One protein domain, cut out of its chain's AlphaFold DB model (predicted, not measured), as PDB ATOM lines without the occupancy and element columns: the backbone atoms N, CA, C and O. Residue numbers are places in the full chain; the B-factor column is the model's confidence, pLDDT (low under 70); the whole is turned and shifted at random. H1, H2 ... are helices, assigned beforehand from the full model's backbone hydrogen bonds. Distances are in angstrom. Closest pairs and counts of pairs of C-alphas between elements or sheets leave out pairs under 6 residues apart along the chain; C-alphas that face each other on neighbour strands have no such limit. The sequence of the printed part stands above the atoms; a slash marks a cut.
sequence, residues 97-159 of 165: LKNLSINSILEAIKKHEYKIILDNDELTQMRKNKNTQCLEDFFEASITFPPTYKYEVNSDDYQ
ATOM      1  N   LEU A  97     127.950  56.582  18.360       75.00
ATOM      2  CA  LEU A  97     128.477  55.922  17.175       75.00
ATOM      3  C   LEU A  97     128.436  56.868  15.963       75.00
ATOM      4  O   LEU A  97     127.543  57.705  15.831       75.00
ATOM      5  N   LYS A  98     129.367  56.677  15.022       73.75
ATOM      6  CA  LYS A  98     129.617  57.553  13.852       73.75
ATOM      7  C   LYS A  98     128.484  57.669  12.825       73.75
ATOM      8  O   LYS A  98     128.661  58.311  11.795       73.75
ATOM      9  N   ASN A  99     127.338  57.049  13.072       79.38
ATOM     10  CA  ASN A  99     126.231  57.009  12.120       79.38
ATOM     11  C   ASN A  99     125.386  58.293  12.127       79.38
ATOM     12  O   ASN A  99     124.575  58.484  11.223       79.38
ATOM     13  N   LEU A 100     125.559  59.171  13.122       84.69
ATOM     14  CA  LEU A 100     124.863  60.454  13.203       84.69
ATOM     15  C   LEU A 100     125.813  61.616  12.911       84.69
ATOM     16  O   LEU A 100     126.892  61.720  13.491       84.69
ATOM     17  N   SER A 101     125.383  62.520  12.029       89.00
ATOM     18  CA  SER A 101     126.085  63.783  11.806       89.00
ATOM     19  C   SER A 101     125.867  64.743  12.982       89.00
ATOM     20  O   SER A 101     124.820  64.699  13.630       89.00
ATOM     21  N   ILE A 102     126.817  65.656  13.219       88.19
ATOM     22  CA  ILE A 102     126.687  66.705  14.250       88.19
ATOM     23  C   ILE A 102     125.401  67.514  14.037       88.19
ATOM     24  O   ILE A 102     124.647  67.713  14.982       88.19
ATOM     25  N   ASN A 103     125.092  67.901  12.796       90.50
ATOM     26  CA  ASN A 103     123.866  68.641  12.485       90.50
ATOM     27  C   ASN A 103     122.609  67.859  12.887       90.50
ATOM     28  O   ASN A 103     121.717  68.421  13.514       90.50
ATOM     29  N   SER A 104     122.562  66.555  12.599       92.00
ATOM     30  CA  SER A 104     121.436  65.696  12.992       92.00
ATOM     31  C   SER A 104     121.303  65.575  14.513       92.00
ATOM     32  O   SER A 104     120.188  65.565  15.030       92.00
ATOM     33  N   ILE A 105     122.425  65.513  15.240       92.19
ATOM     34  CA  ILE A 105     122.439  65.500  16.709       92.19
ATOM     35  C   ILE A 105     121.894  66.826  17.253       92.19
ATOM     36  O   ILE A 105     120.999  66.816  18.096       92.19
ATOM     37  N   LEU A 106     122.372  67.964  16.743       93.06
ATOM     38  CA  LEU A 106     121.919  69.292  17.168       93.06
ATOM     39  C   LEU A 106     120.434  69.522  16.871       93.06
ATOM     40  O   LEU A 106     119.720  70.089  17.696       93.06
ATOM     41  N   GLU A 107     119.942  69.070  15.716       94.75
ATOM     42  CA  GLU A 107     118.515  69.119  15.389       94.75
ATOM     43  C   GLU A 107     117.673  68.273  16.350       94.75
ATOM     44  O   GLU A 107     116.643  68.746  16.834       94.75
ATOM     45  N   ALA A 108     118.117  67.053  16.664       94.56
ATOM     46  CA  ALA A 108     117.435  66.190  17.623       94.56
ATOM     47  C   ALA A 108     117.407  66.811  19.027       94.56
ATOM     48  O   ALA A 108     116.374  66.773  19.693       94.56
ATOM     49  N   ILE A 109     118.502  67.448  19.458       94.62
ATOM     50  CA  ILE A 109     118.567  68.173  20.736       94.62
ATOM     51  C   ILE A 109     117.558  69.325  20.757       94.62
ATOM     52  O   ILE A 109     116.778  69.422  21.702       94.62
ATOM     53  N   LYS A 110     117.508  70.148  19.698       94.94
ATOM     54  CA  LYS A 110     116.551  71.265  19.575       94.94
ATOM     55  C   LYS A 110     115.090  70.812  19.624       94.94
ATOM     56  O   LYS A 110     114.239  71.559  20.094       94.94
ATOM     57  N   LYS A 111     114.796  69.606  19.133       96.62
ATOM     58  CA  LYS A 111     113.452  69.002  19.156       96.62
ATOM     59  C   LYS A 111     113.169  68.175  20.414       96.62
ATOM     60  O   LYS A 111     112.073  67.642  20.539       96.62
ATOM     61  N   HIS A 112     114.133  68.049  21.330       95.19
ATOM     62  CA  HIS A 112     114.076  67.140  22.482       95.19
ATOM     63  C   HIS A 112     113.852  65.658  22.102       95.19
ATOM     64  O   HIS A 112     113.309  64.867  22.873       95.19
ATOM     65  N   GLU A 113     114.305  65.253  20.914       95.69
ATOM     66  CA  GLU A 113     114.162  63.904  20.357       95.69
ATOM     67  C   GLU A 113     115.384  63.028  20.684       95.69
ATOM     68  O   GLU A 113     116.038  62.469  19.806       95.69
ATOM     69  N   TYR A 114     115.718  62.867  21.967       94.75
ATOM     70  CA  TYR A 114     116.969  62.202  22.382       94.75
ATOM     71  C   TYR A 114     117.051  60.716  22.025       94.75
ATOM     72  O   TYR A 114     118.143  60.151  21.966       94.75
ATOM     73  N   LYS A 115     115.913  60.072  21.743       93.00
ATOM     74  CA  LYS A 115     115.858  58.647  21.399       93.00
ATOM     75  C   LYS A 115     116.761  58.300  20.211       93.00
ATOM     76  O   LYS A 115     117.418  57.268  20.255       93.00
ATOM     77  N   ILE A 116     116.828  59.148  19.180       91.75
ATOM     78  CA  ILE A 116     117.680  58.878  18.009       91.75
ATOM     79  C   ILE A 116     119.170  58.870  18.377       91.75
ATOM     80  O   ILE A 116     119.929  58.057  17.855       91.75
ATOM     81  N   ILE A 117     119.571  59.731  19.317       94.25
ATOM     82  CA  ILE A 117     120.943  59.826  19.822       94.25
ATOM     83  C   ILE A 117     121.258  58.595  20.677       94.25
ATOM     84  O   ILE A 117     122.274  57.945  20.451       94.25
ATOM     85  N   LEU A 118     120.357  58.229  21.594       93.88
ATOM     86  CA  LEU A 118     120.495  57.057  22.470       93.88
ATOM     87  C   LEU A 118     120.504  55.738  21.694       93.88
ATOM     88  O   LEU A 118     121.253  54.823  22.013       93.88
ATOM     89  N   ASP A 119     119.727  55.630  20.617       92.00
ATOM     90  CA  ASP A 119     119.798  54.467  19.733       92.00
ATOM     91  C   ASP A 119     121.153  54.354  19.017       92.00
ATOM     92  O   ASP A 119     121.468  53.291  18.493       92.00
ATOM     93  N   ASN A 120     121.985  55.395  19.038       92.00
ATOM     94  CA  ASN A 120     123.359  55.369  18.544       92.00
ATOM     95  C   ASN A 120     124.394  55.512  19.671       92.00
ATOM     96  O   ASN A 120     125.559  55.736  19.380       92.00
ATOM     97  N   ASP A 121     124.018  55.388  20.939       92.56
ATOM     98  CA  ASP A 121     124.947  55.453  22.070       92.56
ATOM     99  C   ASP A 121     125.664  54.105  22.297       92.56
ATOM    100  O   ASP A 121     125.036  53.041  22.281       92.56
ATOM    101  N   GLU A 122     126.988  54.141  22.501       91.94
ATOM    102  CA  GLU A 122     127.828  52.953  22.711       91.94
ATOM    103  C   GLU A 122     127.339  52.104  23.893       91.94
ATOM    104  O   GLU A 122     127.241  50.883  23.755       91.94
ATOM    105  N   LEU A 123     127.002  52.721  25.034       91.75
ATOM    106  CA  LEU A 123     126.536  52.000  26.223       91.75
ATOM    107  C   LEU A 123     125.187  51.331  25.959       91.75
ATOM    108  O   LEU A 123     125.012  50.140  26.224       91.75
ATOM    109  N   THR A 124     124.247  52.075  25.385       90.75
ATOM    110  CA  THR A 124     122.912  51.592  25.029       90.75
ATOM    111  C   THR A 124     122.993  50.395  24.083       90.75
ATOM    112  O   THR A 124     122.314  49.386  24.288       90.75
ATOM    113  N   GLN A 125     123.847  50.467  23.060       88.94
ATOM    114  CA  GLN A 125     124.048  49.376  22.104       88.94
ATOM    115  C   GLN A 125     124.757  48.175  22.731       88.94
ATOM    116  O   GLN A 125     124.334  47.034  22.537       88.94
ATOM    117  N   MET A 126     125.790  48.420  23.537       88.25
ATOM    118  CA  MET A 126     126.503  47.374  24.262       88.25
ATOM    119  C   MET A 126     125.560  46.601  25.192       88.25
ATOM    120  O   MET A 126     125.589  45.376  25.203       88.25
ATOM    121  N   ARG A 127     124.667  47.284  25.917       86.25
ATOM    122  CA  ARG A 127     123.697  46.633  26.812       86.25
ATOM    123  C   ARG A 127     122.663  45.789  26.070       86.25
ATOM    124  O   ARG A 127     122.241  44.758  26.590       86.25
ATOM    125  N   LYS A 128     122.280  46.189  24.851       84.12
ATOM    126  CA  LYS A 128     121.410  45.394  23.962       84.12
ATOM    127  C   LYS A 128     122.122  44.145  23.422       84.12
ATOM    128  O   LYS A 128     121.458  43.156  23.113       84.12
ATOM    129  N   ASN A 129     123.450  44.170  23.297       80.12
ATOM    130  CA  ASN A 129     124.240  43.065  22.760       80.12
ATOM    131  C   ASN A 129     124.689  42.092  23.861       80.12
ATOM    132  O   ASN A 129     125.518  42.429  24.697       80.12
ATOM    133  N   LYS A 130     124.220  40.841  23.802       66.81
ATOM    134  CA  LYS A 130     124.552  39.791  24.785       66.81
ATOM    135  C   LYS A 130     126.034  39.387  24.836       66.81
ATOM    136  O   LYS A 130     126.454  38.750  25.787       66.81
ATOM    137  N   ASN A 131     126.835  39.744  23.832       62.72
ATOM    138  CA  ASN A 131     128.220  39.277  23.715       62.72
ATOM    139  C   ASN A 131     129.266  40.227  24.325       62.72
ATOM    140  O   ASN A 131     130.459  39.943  24.244       62.72
ATOM    141  N   THR A 132     128.873  41.385  24.867       62.69
ATOM    142  CA  THR A 132     129.825  42.431  25.306       62.69
ATOM    143  C   THR A 132     129.397  43.082  26.615       62.69
ATOM    144  O   THR A 132     129.574  44.280  26.823       62.69
ATOM    145  N   GLN A 133     128.774  42.315  27.498       68.44
ATOM    146  CA  GLN A 133     128.096  42.902  28.635       68.44
ATOM    147  C   GLN A 133     129.007  42.911  29.872       68.44
ATOM    148  O   GLN A 133     129.264  41.902  30.514       68.44
ATOM    149  N   CYS A 134     129.525  44.089  30.212       84.38
ATOM    150  CA  CYS A 134     130.234  44.314  31.476       84.38
ATOM    151  C   CYS A 134     129.342  44.929  32.569       84.38
ATOM    152  O   CYS A 134     129.824  45.186  33.669       84.38
ATOM    153  N   LEU A 135     128.064  45.179  32.253       87.44
ATOM    154  CA  LEU A 135     127.078  45.884  33.081       87.44
ATOM    155  C   LEU A 135     125.693  45.196  33.046       87.44
ATOM    156  O   LEU A 135     124.672  45.875  33.101       87.44
ATOM    157  N   GLU A 136     125.652  43.864  32.901       84.62
ATOM    158  CA  GLU A 136     124.404  43.070  32.799       84.62
ATOM    159  C   GLU A 136     123.466  43.282  33.987       84.62
ATOM    160  O   GLU A 136     122.267  43.482  33.802       84.62
ATOM    161  N   ASP A 137     124.036  43.294  35.191       86.88
ATOM    162  CA  ASP A 137     123.293  43.361  36.451       86.88
ATOM    163  C   ASP A 137     122.918  44.795  36.859       86.88
ATOM    164  O   ASP A 137     122.276  45.015  37.885       86.88
ATOM    165  N   PHE A 138     123.313  45.792  36.062       91.31
ATOM    166  CA  PHE A 138     123.033  47.192  36.346       91.31
ATOM    167  C   PHE A 138     121.790  47.674  35.609       91.31
ATOM    168  O   PHE A 138     121.514  47.312  34.465       91.31
ATOM    169  N   PHE A 139     121.066  48.585  36.251       91.88
ATOM    170  CA  PHE A 139     119.926  49.293  35.685       91.88
ATOM    171  C   PHE A 139     120.276  50.771  35.464       91.88
ATOM    172  O   PHE A 139     120.987  51.370  36.264       91.88
ATOM    173  N   GLU A 140     119.768  51.365  34.383       92.75
ATOM    174  CA  GLU A 140     119.873  52.808  34.125       92.75
ATOM    175  C   GLU A 140     118.490  53.345  33.780       92.75
ATOM    176  O   GLU A 140     117.751  52.737  33.002       92.75
ATOM    177  N   ALA A 141     118.134  54.468  34.397       93.94
ATOM    178  CA  ALA A 141     116.869  55.131  34.133       93.94
ATOM    179  C   ALA A 141     116.846  55.722  32.715       93.94
ATOM    180  O   ALA A 141     117.884  56.037  32.137       93.94
ATOM    181  N   SER A 142     115.649  55.913  32.158       94.06
ATOM    182  CA  SER A 142     115.496  56.527  30.838       94.06
ATOM    183  C   SER A 142     116.101  57.934  30.799       94.06
ATOM    184  O   SER A 142     115.703  58.815  31.563       94.06
ATOM    185  N   ILE A 143     117.031  58.153  29.869       95.31
ATOM    186  CA  ILE A 143     117.665  59.453  29.647       95.31
ATOM    187  C   ILE A 143     116.684  60.362  28.898       95.31
ATOM    188  O   ILE A 143     116.261  60.073  27.781       95.31
ATOM    189  N   THR A 144     116.310  61.466  29.544       95.50
ATOM    190  CA  THR A 144     115.349  62.472  29.046       95.50
ATOM    191  C   THR A 144     115.952  63.879  29.021       95.50
ATOM    192  O   THR A 144     115.241  64.879  28.966       95.50
ATOM    193  N   PHE A 145     117.281  63.951  29.056       95.69
ATOM    194  CA  PHE A 145     118.078  65.173  29.052       95.69
ATOM    195  C   PHE A 145     119.075  65.136  27.878       95.69
ATOM    196  O   PHE A 145     119.366  64.051  27.363       95.69
ATOM    197  N   PRO A 146     119.574  66.296  27.417       94.44
ATOM    198  CA  PRO A 146     120.457  66.351  26.257       94.44
ATOM    199  C   PRO A 146     121.869  65.826  26.594       94.44
ATOM    200  O   PRO A 146     122.230  65.748  27.771       94.44
ATOM    201  N   PRO A 147     122.700  65.468  25.594       94.56
ATOM    202  CA  PRO A 147     124.068  65.005  25.826       94.56
ATOM    203  C   PRO A 147     124.868  65.954  26.723       94.56
ATOM    204  O   PRO A 147     124.796  67.173  26.590       94.56
ATOM    205  N   THR A 148     125.671  65.413  27.634       94.62
ATOM    206  CA  THR A 148     126.394  66.221  28.630       94.62
ATOM    207  C   THR A 148     127.807  66.623  28.188       94.62
ATOM    208  O   THR A 148     128.567  67.169  28.983       94.62
ATOM    209  N   TYR A 149     128.188  66.334  26.938       92.19
ATOM    210  CA  TYR A 149     129.512  66.619  26.379       92.19
ATOM    211  C   TYR A 149     129.456  66.722  24.840       92.19
ATOM    212  O   TYR A 149     128.723  65.954  24.221       92.19
ATOM    213  N   LYS A 150     130.240  67.580  24.167       90.81
ATOM    214  CA  LYS A 150     131.179  68.603  24.678       90.81
ATOM    215  C   LYS A 150     130.568  69.989  24.492       90.81
ATOM    216  O   LYS A 150     130.180  70.320  23.377       90.81
ATOM    217  N   TYR A 151     130.525  70.780  25.554       91.94
ATOM    218  CA  TYR A 151     130.122  72.182  25.485       91.94
ATOM    219  C   TYR A 151     131.328  73.082  25.216       91.94
ATOM    220  O   TYR A 151     132.456  72.745  25.593       91.94
ATOM    221  N   GLU A 152     131.086  74.224  24.584       93.25
ATOM    222  CA  GLU A 152     132.044  75.323  24.548       93.25
ATOM    223  C   GLU A 152     132.264  75.889  25.961       93.25
ATOM    224  O   GLU A 152     131.408  75.818  26.846       93.25
ATOM    225  N   VAL A 153     133.453  76.439  26.208       91.69
ATOM    226  CA  VAL A 153     133.794  76.958  27.538       91.69
ATOM    227  C   VAL A 153     132.931  78.182  27.845       91.69
ATOM    228  O   VAL A 153     132.964  79.162  27.108       91.69
ATOM    229  N   ASN A 154     132.218  78.144  28.974       92.38
ATOM    230  CA  ASN A 154     131.277  79.185  29.409       92.38
ATOM    231  C   ASN A 154     130.079  79.398  28.462       92.38
ATOM    232  O   ASN A 154     129.531  80.500  28.426       92.38
ATOM    233  N   SER A 155     129.667  78.366  27.723       92.19
ATOM    234  CA  SER A 155     128.449  78.382  26.913       92.19
ATOM    235  C   SER A 155     127.631  77.108  27.126       92.19
ATOM    236  O   SER A 155     128.172  76.061  27.483       92.19
ATOM    237  N   ASP A 156     126.330  77.206  26.864       90.62
ATOM    238  CA  ASP A 156     125.431  76.055  26.727       90.62
ATOM    239  C   ASP A 156     125.420  75.514  25.281       90.62
ATOM    240  O   ASP A 156     124.704  74.560  24.966       90.62
ATOM    241  N   ASP A 157     126.228  76.101  24.394       91.75
ATOM    242  CA  ASP A 157     126.422  75.627  23.030       91.75
ATOM    243  C   ASP A 157     127.391  74.442  22.977       91.75
ATOM    244  O   ASP A 157     128.404  74.380  23.680       91.75
ATOM    245  N   TYR A 158     127.081  73.482  22.107       91.31
ATOM    246  CA  TYR A 158     127.951  72.342  21.850       91.31
ATOM    247  C   TYR A 158     129.096  72.730  20.926       91.31
ATOM    248  O   TYR A 158     128.877  73.330  19.877       91.31
ATOM    249  N   GLN A 159     130.300  72.268  21.254       88.88
ATOM    250  CA  GLN A 159     131.453  72.426  20.382       88.88
ATOM    251  C   GLN A 159     131.249  71.603  19.100       88.88
ATOM    252  O   GLN A 159     131.150  70.373  19.143       88.88
TER     253      GLN A 159
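Overview. This is residues 97 to 159 of the 165 residues of the protein "Hypothetical protein" of Adineta steineri (UniProt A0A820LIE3). With little regular structure, this is a loose string of three short helices, H1, H2 and H3, along the longest axis, and a long stretch, residues 129 to 159, that folds back beyond H3 and runs past them to the H1 end. The printed part has 63 residues, no named strand, and 21 residues in named elements, class all helix. It is loose, radius of gyration of the C-alphas 13.4 A, and elongated, spanning 37 by 23 by 18 A.

Arrangement. Start at H1, residues 102 to 110: it touches H2, residues 114 to 118, closest at the C-alphas of Ala 108 and Tyr 114, 6.2 A. H2 is close to but not clearly touching H3, residues 122 to 128; the closest C-alphas, Leu 118 and Thr 124, are 6.5 A apart. H1 and H3 are apart. In H1, H2 and H3 every O i to N i+4 pair is within hydrogen-bond range.

Along the chain. Find C-alpha 102 at (126.687, 66.705, 14.250); from there H1 runs 12.3 A. H2 runs 6.2 A. H3 runs 10.0 A to C-alpha 128 at (121.410, 45.394, 23.962).

Size, cuts and confidence. The C-alphas farthest apart, Asn 131 and Asn 154, are 40.4 A apart. The printed part has no cut, and both links between helices are tight. Look for low confidence, pLDDT under 70, at residues 130 to 133.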